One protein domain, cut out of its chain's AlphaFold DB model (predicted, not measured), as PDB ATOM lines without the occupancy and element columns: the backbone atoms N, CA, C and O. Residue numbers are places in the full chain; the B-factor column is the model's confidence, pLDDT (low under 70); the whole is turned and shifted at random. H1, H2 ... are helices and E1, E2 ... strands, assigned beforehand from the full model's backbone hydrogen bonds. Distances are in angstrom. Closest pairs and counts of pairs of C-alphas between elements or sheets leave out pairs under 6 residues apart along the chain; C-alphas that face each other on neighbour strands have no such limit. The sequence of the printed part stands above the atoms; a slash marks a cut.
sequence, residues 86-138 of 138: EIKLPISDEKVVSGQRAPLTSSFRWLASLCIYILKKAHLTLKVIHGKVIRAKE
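What this domain is: This is residues 86 to 138 of the 138 residues of an uncharacterized protein of Candidatus Roizmanbacteria bacterium CG09_land_8_20_14_0_10_41_9 (UniProt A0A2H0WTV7). What does the model look like? A short helix, H1, and a long one, H2, fold back on each other as a helical hairpin, and a two-stranded hairpin, E1 and E2, packs across one end of the pair, near the beginning of H1 and the last turns of H2. What is it made of? The printed part has 53 residues, with two named helices and two named strands in the order H1, H2, E1, E2; the sheet, of order E1 - E2, is antiparallel, and the class is mixed, helices and strands. How large is it? It is compact, with a radius of gyration of the C-alphas of 10.7 A and a rounded outline that spans 30 by 25 by 16 A.

How they stand to each other: How do the helices stand? H1, residues 93 to 99, and H2, residues 107 to 121, touch and form a helical hairpin; their closest C-alphas, those of Val 96 and Ala 112, are 4.6 A apart. Their lines stand at a steep tilt of 45 degrees, opposite ways. In both helices every O i to N i+4 pair is within hydrogen-bond range. How do the strands pair? E1, residues 124 to 129, and E2, residues 132 to 137, are a hairpin of antiparallel neighbours, with 145 degrees between their directions. N 125 and O 136 are 2.8 A apart and N 134 and O 127 are 2.9 A apart, both within hydrogen-bond range. Where do helices and strands come near each other? The closest C-alphas of H1 and E2 are those of Glu 94 and Val 133, 5.9 A apart, and of H2 and E1 those of Leu 119 and Thr 125, 6.4 A apart. H2 and E2 are apart.

Where its parts are: Where are the helices? After residues 86 to 92, H1 begins with C-alpha 93 at (474.027, 584.935, 392.289) and is 9.7 A long from first to last C-alpha. H2 begins with C-alpha 107 at (470.286, 568.882, 394.803) and is 21.5 A long. Where are the strands? E1 is 15.1 A long and E2 15.9 A, and E2 ends with C-alpha 137 at (474.157, 590.846, 379.235).

The domain as a whole: How far does it reach? The two C-alphas farthest apart in the domain, those of Glu 86 and Thr 105, are 30.5 A apart, and those of the first and last printed residues, Glu 86 and Glu 138, 16.1 A. Are there cuts or long links? The printed part has no cut and ends at residue 138, the chain's last. The links from H2 to E1 and from E1 to E2 are tight, the link from H1 to H2 is short, and no link is long. Is any part of low confidence? The mean pLDDT of the printed part is 91.7, and no printed residue is under 70.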
ATOM      1  N   GLU A  86     463.479 592.788 386.958       72.75
ATOM      2  CA  GLU A  86     464.513 592.279 387.835       72.75
ATOM      3  C   GLU A  86     464.283 590.776 387.970       72.75
ATOM      4  O   GLU A  86     463.333 590.325 388.611       72.75
ATOM      5  N   ILE A  87     465.118 589.989 387.288       78.88
ATOM      6  CA  ILE A  87     464.946 588.542 387.232       78.88
ATOM      7  C   ILE A  87     465.170 588.001 388.635       78.88
ATOM      8  O   ILE A  87     466.309 587.906 389.114       78.88
ATOM      9  N   LYS A  88     464.068 587.660 389.300       86.56
ATOM     10  CA  LYS A  88     464.081 587.062 390.628       86.56
ATOM     11  C   LYS A  88     464.553 585.621 390.492       86.56
ATOM     12  O   LYS A  88     463.853 584.765 389.955       86.56
ATOM     13  N   LEU A  89     465.767 585.364 390.961       90.88
ATOM     14  CA  LEU A  89     466.282 584.009 391.111       90.88
ATOM     15  C   LEU A  89     465.907 583.473 392.499       90.88
ATOM     16  O   LEU A  89     465.844 584.247 393.452       90.88
ATOM     17  N   PRO A  90     465.700 582.152 392.645       92.06
ATOM     18  CA  PRO A  90     465.370 581.544 393.935       92.06
ATOM     19  C   PRO A  90     466.534 581.580 394.939       92.06
ATOM     20  O   PRO A  90     466.324 581.405 396.136       92.06
ATOM     21  N   ILE A  91     467.764 581.779 394.462       94.31
ATOM     22  CA  ILE A  91     468.974 581.911 395.277       94.31
ATOM     23  C   ILE A  91     469.815 583.080 394.762       94.31
ATOM     24  O   ILE A  91     469.706 583.459 393.596       94.31
ATOM     25  N   SER A  92     470.677 583.631 395.619       93.81
ATOM     26  CA  SER A  92     471.573 584.721 395.226       93.81
ATOM     27  C   SER A  92     472.611 584.272 394.198       93.81
ATOM     28  O   SER A  92     473.034 583.114 394.175       93.81
ATOM     29  N   ASP A  93     473.077 585.206 393.375       92.50
ATOM     30  CA  ASP A  93     474.027 584.935 392.289       92.50
ATOM     31  C   ASP A  93     475.334 584.285 392.791       92.50
ATOM     32  O   ASP A  93     475.869 583.366 392.168       92.50
ATOM     33  N   GLU A  94     475.815 584.671 393.974       93.62
ATOM     34  CA  GLU A  94     476.968 584.044 394.642       93.62
ATOM     35  C   GLU A  94     476.721 582.564 394.981       93.62
ATOM     36  O   GLU A  94     477.597 581.697 394.851       93.62
ATOM     37  N   LYS A  95     475.491 582.244 395.396       94.50
ATOM     38  CA  LYS A  95     475.060 580.876 395.683       94.50
ATOM     39  C   LYS A  95     474.892 580.064 394.405       94.50
ATOM     40  O   LYS A  95     475.217 578.882 394.417       94.50
ATOM     41  N   VAL A  96     474.495 580.685 393.294       95.31
ATOM     42  CA  VAL A  96     474.480 580.028 391.977       95.31
ATOM     43  C   VAL A  96     475.898 579.612 391.572       95.31
ATOM     44  O   VAL A  96     476.126 578.452 391.224       95.31
ATOM     45  N   VAL A  97     476.878 580.514 391.694       94.88
ATOM     46  CA  VAL A  97     478.279 580.228 391.333       94.88
ATOM     47  C   VAL A  97     478.896 579.148 392.228       94.88
ATOM     48  O   VAL A  97     479.627 578.282 391.739       94.88
ATOM     49  N   SER A  98     478.607 579.162 393.533       94.38
ATOM     50  CA  SER A  98     479.089 578.117 394.451       94.38
ATOM     51  C   SER A  98     478.347 576.787 394.277       94.38
ATOM     52  O   SER A  98     478.972 575.727 394.309       94.38
ATOM     53  N   GLY A  99     477.043 576.810 393.992       94.50
ATOM     54  CA  GLY A  99     476.250 575.619 393.688       94.50
ATOM     55  C   GLY A  99     476.679 574.945 392.394       94.50
ATOM     56  O   GLY A  99     476.738 573.717 392.326       94.50
ATOM     57  N   GLN A 100     477.145 575.721 391.415       92.62
ATOM     58  CA  GLN A 100     477.803 575.174 390.234       92.62
ATOM     59  C   GLN A 100     479.249 574.706 390.478       92.62
ATOM     60  O   GLN A 100     479.967 574.342 389.547       92.62
ATOM     61  N   ARG A 101     479.692 574.617 391.727       94.19
ATOM     62  CA  ARG A 101     480.887 573.854 392.112       94.19
ATOM     63  C   ARG A 101     480.558 572.619 392.962       94.19
ATOM     64  O   ARG A 101     481.426 571.774 393.140       94.19
ATOM     65  N   ALA A 102     479.303 572.436 393.383       94.56
ATOM     66  CA  ALA A 102     478.856 571.290 394.186       94.56
ATOM     67  C   ALA A 102     478.875 569.952 393.403       94.56
ATOM     68  O   ALA A 102     478.794 569.963 392.178       94.56
ATOM     69  N   PRO A 103     478.960 568.776 394.039       96.19
ATOM     70  CA  PRO A 103     478.929 567.491 393.327       96.19
ATOM     71  C   PRO A 103     477.602 567.261 392.577       96.19
ATOM     72  O   PRO A 103     476.564 567.793 392.967       96.19
ATOM     73  N   LEU A 104     477.619 566.442 391.516       92.94
ATOM     74  CA  LEU A 104     476.434 566.154 390.681       92.94
ATOM     75  C   LEU A 104     475.294 565.470 391.453       92.94
ATOM     76  O   LEU A 104     474.129 565.607 391.088       92.94
ATOM     77  N   THR A 105     475.625 564.756 392.525       95.19
ATOM     78  CA  THR A 105     474.657 564.095 393.411       95.19
ATOM     79  C   THR A 105     473.945 565.069 394.352       95.19
ATOM     80  O   THR A 105     472.981 564.689 395.011       95.19
ATOM     81  N   SER A 106     474.390 566.328 394.432       94.19
ATOM     82  CA  SER A 106     473.771 567.344 395.281       94.19
ATOM     83  C   SER A 106     472.583 568.001 394.580       94.19
ATOM     84  O   SER A 106     472.711 568.512 393.469       94.19
ATOM     85  N   SER A 107     471.443 568.099 395.267       94.38
ATOM     86  CA  SER A 107     470.286 568.882 394.803       94.38
ATOM     87  C   SER A 107     470.636 570.353 394.553       94.38
ATOM     88  O   SER A 107     470.096 570.985 393.645       94.38
ATOM     89  N   PHE A 108     471.607 570.889 395.296       95.56
ATOM     90  CA  PHE A 108     472.059 572.268 395.156       95.56
ATOM     91  C   PHE A 108     472.727 572.538 393.797       95.56
ATOM     92  O   PHE A 108     472.548 573.614 393.223       95.56
ATOM     93  N   ARG A 109     473.426 571.544 393.226       96.31
ATOM     94  CA  ARG A 109     473.991 571.632 391.869       96.31
ATOM     95  C   ARG A 109     472.895 571.803 390.820       96.31
ATOM     96  O   ARG A 109     473.042 572.607 389.898       96.31
ATOM     97  N   TRP A 110     471.807 571.053 390.956       96.56
ATOM     98  CA  TRP A 110     470.676 571.106 390.032       96.56
ATOM     99  C   TRP A 110     469.914 572.424 390.145       96.56
ATOM    100  O   TRP A 110     469.617 573.036 389.122       96.56
ATOM    101  N   LEU A 111     469.704 572.923 391.367       96.38
ATOM    102  CA  LEU A 111     469.102 574.238 391.597       96.38
ATOM    103  C   LEU A 111     469.927 575.368 390.959       96.38
ATOM    104  O   LEU A 111     469.376 576.216 390.257       96.38
ATOM    105  N   ALA A 112     471.251 575.357 391.143       96.56
ATOM    106  CA  ALA A 112     472.138 576.324 390.495       96.56
ATOM    107  C   ALA A 112     472.082 576.220 388.961       96.56
ATOM    108  O   ALA A 112     472.043 577.235 388.267       96.56
ATOM    109  N   SER A 113     472.016 574.997 388.427       96.06
ATOM    110  CA  SER A 113     471.906 574.755 386.983       96.06
ATOM    111  C   SER A 113     470.595 575.300 386.407       96.06
ATOM    112  O   SER A 113     470.603 575.916 385.342       96.06
ATOM    113  N   LEU A 114     469.486 575.149 387.135       96.06
ATOM    114  CA  LEU A 114     468.195 575.736 386.782       96.06
ATOM    115  C   LEU A 114     468.266 577.268 386.761       96.06
ATOM    116  O   LEU A 114     467.806 577.884 385.803       96.06
ATOM    117  N   CYS A 115     468.890 577.893 387.764       95.44
ATOM    118  CA  CYS A 115     469.046 579.351 387.798       95.44
ATOM    119  C   CYS A 115     469.804 579.867 386.568       95.44
ATOM    120  O   CYS A 115     469.398 580.850 385.952       95.44
ATOM    121  N   ILE A 116     470.869 579.171 386.166       94.81
ATOM    122  CA  ILE A 116     471.652 579.520 384.973       94.81
ATOM    123  C   ILE A 116     470.835 579.340 383.699       94.81
ATOM    124  O   ILE A 116     470.949 580.145 382.781       94.81
ATOM    125  N   TYR A 117     470.001 578.308 383.633       95.12
ATOM    126  CA  TYR A 117     469.094 578.117 382.509       95.12
ATOM    127  C   TYR A 117     468.096 579.279 382.370       95.12
ATOM    128  O   TYR A 117     467.892 579.772 381.261       95.12
ATOM    129  N   ILE A 118     467.530 579.763 383.483       93.88
ATOM    130  CA  ILE A 118     466.656 580.949 383.491       93.88
ATOM    131  C   ILE A 118     467.428 582.193 383.035       93.88
ATOM    132  O   ILE A 118     466.956 582.918 382.162       93.88
ATOM    133  N   LEU A 119     468.632 582.415 383.573       92.62
ATOM    134  CA  LEU A 119     469.497 583.538 383.193       92.62
ATOM    135  C   LEU A 119     469.809 583.537 381.689       92.62
ATOM    136  O   LEU A 119     469.663 584.566 381.034       92.62
ATOM    137  N   LYS A 120     470.148 582.372 381.123       92.62
ATOM    138  CA  LYS A 120     470.407 582.216 379.684       92.62
ATOM    139  C   LYS A 120     469.187 582.522 378.827       92.62
ATOM    140  O   LYS A 120     469.325 583.177 377.801       92.62
ATOM    141  N   LYS A 121     467.990 582.094 379.244       92.12
ATOM    142  CA  LYS A 121     466.741 582.453 378.546       92.12
ATOM    143  C   LYS A 121     466.511 583.958 378.484       92.12
ATOM    144  O   LYS A 121     465.858 584.429 377.563       92.12
ATOM    145  N   ALA A 122     467.048 584.690 379.449       90.44
ATOM    146  CA  ALA A 122     466.975 586.136 379.497       90.44
ATOM    147  C   ALA A 122     468.219 586.845 378.934       90.44
ATOM    148  O   ALA A 122     468.371 588.046 379.147       90.44
ATOM    149  N   HIS A 123     469.111 586.127 378.239       91.12
ATOM    150  CA  HIS A 123     470.361 586.668 377.692       91.12
ATOM    151  C   HIS A 123     471.250 587.350 378.749       91.12
ATOM    152  O   HIS A 123     471.904 588.361 378.488       91.12
ATOM    153  N   LEU A 124     471.257 586.805 379.970       91.69
ATOM    154  CA  LEU A 124     472.133 587.230 381.057       91.69
ATOM    155  C   LEU A 124     473.139 586.130 381.399       91.69
ATOM    156  O   LEU A 124     472.822 584.942 381.463       91.69
ATOM    157  N   THR A 125     474.357 586.552 381.713       91.75
ATOM    158  CA  THR A 125     475.457 585.705 382.162       91.75
ATOM    159  C   THR A 125     475.992 586.196 383.501       91.75
ATOM    160  O   THR A 125     475.978 587.390 383.800       91.75
ATOM    161  N   LEU A 126     476.464 585.270 384.338       92.19
ATOM    162  CA  LEU A 126     477.131 585.604 385.596       92.19
ATOM    163  C   LEU A 126     478.636 585.695 385.354       92.19
ATOM    164  O   LEU A 126     479.259 584.720 384.929       92.19
ATOM    165  N   LYS A 127     479.230 586.850 385.657       91.75
ATOM    166  CA  LYS A 127     480.680 587.064 385.627       91.75
ATOM    167  C   LYS A 127     481.187 587.346 387.032       91.75
ATOM    168  O   LYS A 127     480.557 588.069 387.797       91.75
ATOM    169  N   VAL A 128     482.341 586.775 387.368       91.69
ATOM    170  CA  VAL A 128     483.021 587.050 388.637       91.69
ATOM    171  C   VAL A 128     484.070 588.121 388.377       91.69
ATOM    172  O   VAL A 128     485.066 587.862 387.708       91.69
ATOM    173  N   ILE A 129     483.833 589.327 388.882       90.75
ATOM    174  CA  ILE A 129     484.722 590.481 388.732       90.75
ATOM    175  C   ILE A 129     485.129 590.919 390.138       90.75
ATOM    176  O   ILE A 129     484.279 591.263 390.955       90.75
ATOM    177  N   HIS A 130     486.430 590.876 390.441       86.81
ATOM    178  CA  HIS A 130     486.976 591.252 391.757       86.81
ATOM    179  C   HIS A 130     486.290 590.545 392.943       86.81
ATOM    180  O   HIS A 130     486.013 591.152 393.974       86.81
ATOM    181  N   GLY A 131     485.962 589.260 392.784       87.75
ATOM    182  CA  GLY A 131     485.295 588.465 393.820       87.75
ATOM    183  C   GLY A 131     483.797 588.738 393.987       87.75
ATOM    184  O   GLY A 131     483.148 588.025 394.746       87.75
ATOM    185  N   LYS A 132     483.224 589.701 393.254       88.19
ATOM    186  CA  LYS A 132     481.777 589.939 393.199       88.19
ATOM    187  C   LYS A 132     481.177 589.279 391.969       88.19
ATOM    188  O   LYS A 132     481.768 589.300 390.888       88.19
ATOM    189  N   VAL A 133     479.995 588.695 392.134       92.06
ATOM    190  CA  VAL A 133     479.233 588.133 391.017       92.06
ATOM    191  C   VAL A 133     478.337 589.227 390.453       92.06
ATOM    192  O   VAL A 133     477.539 589.810 391.180       92.06
ATOM    193  N   ILE A 134     478.503 589.526 389.168       89.94
ATOM    194  CA  ILE A 134     477.761 590.567 388.456       89.94
ATOM    195  C   ILE A 134     477.038 589.918 387.277       89.94
ATOM    196  O   ILE A 134     477.607 589.079 386.571       89.94
ATOM    197  N   ARG A 135     475.784 590.320 387.054       90.69
ATOM    198  CA  ARG A 135     475.022 589.963 385.856       90.69
ATOM    199  C   ARG A 135     475.478 590.844 384.700       90.69
ATOM    200  O   ARG A 135     475.371 592.065 384.769       90.69
ATOM    201  N   ALA A 136     475.977 590.226 383.643       87.19
ATOM    202  CA  ALA A 136     476.288 590.889 382.388       87.19
ATOM    203  C   ALA A 136     475.308 590.394 381.325       87.19
ATOM    204  O   ALA A 136     475.016 589.201 381.276       87.19
ATOM    205  N   LYS A 137     474.816 591.290 380.466       83.25
ATOM    206  CA  LYS A 137     474.157 590.846 379.235       83.25
ATOM    207  C   LYS A 137     475.174 590.068 378.397       83.25
ATOM    208  O   LYS A 137     476.356 590.429 378.394       83.25
ATOM    209  N   GLU A 138     474.723 588.951 377.837       70.81
ATOM    210  CA  GLU A 138     475.519 588.139 376.909       70.81
ATOM    211  C   GLU A 138     475.882 588.931 375.651       70.81
ATOM    212  O   GLU A 138     475.032 589.731 375.193       70.81
TER     213      GLU A 138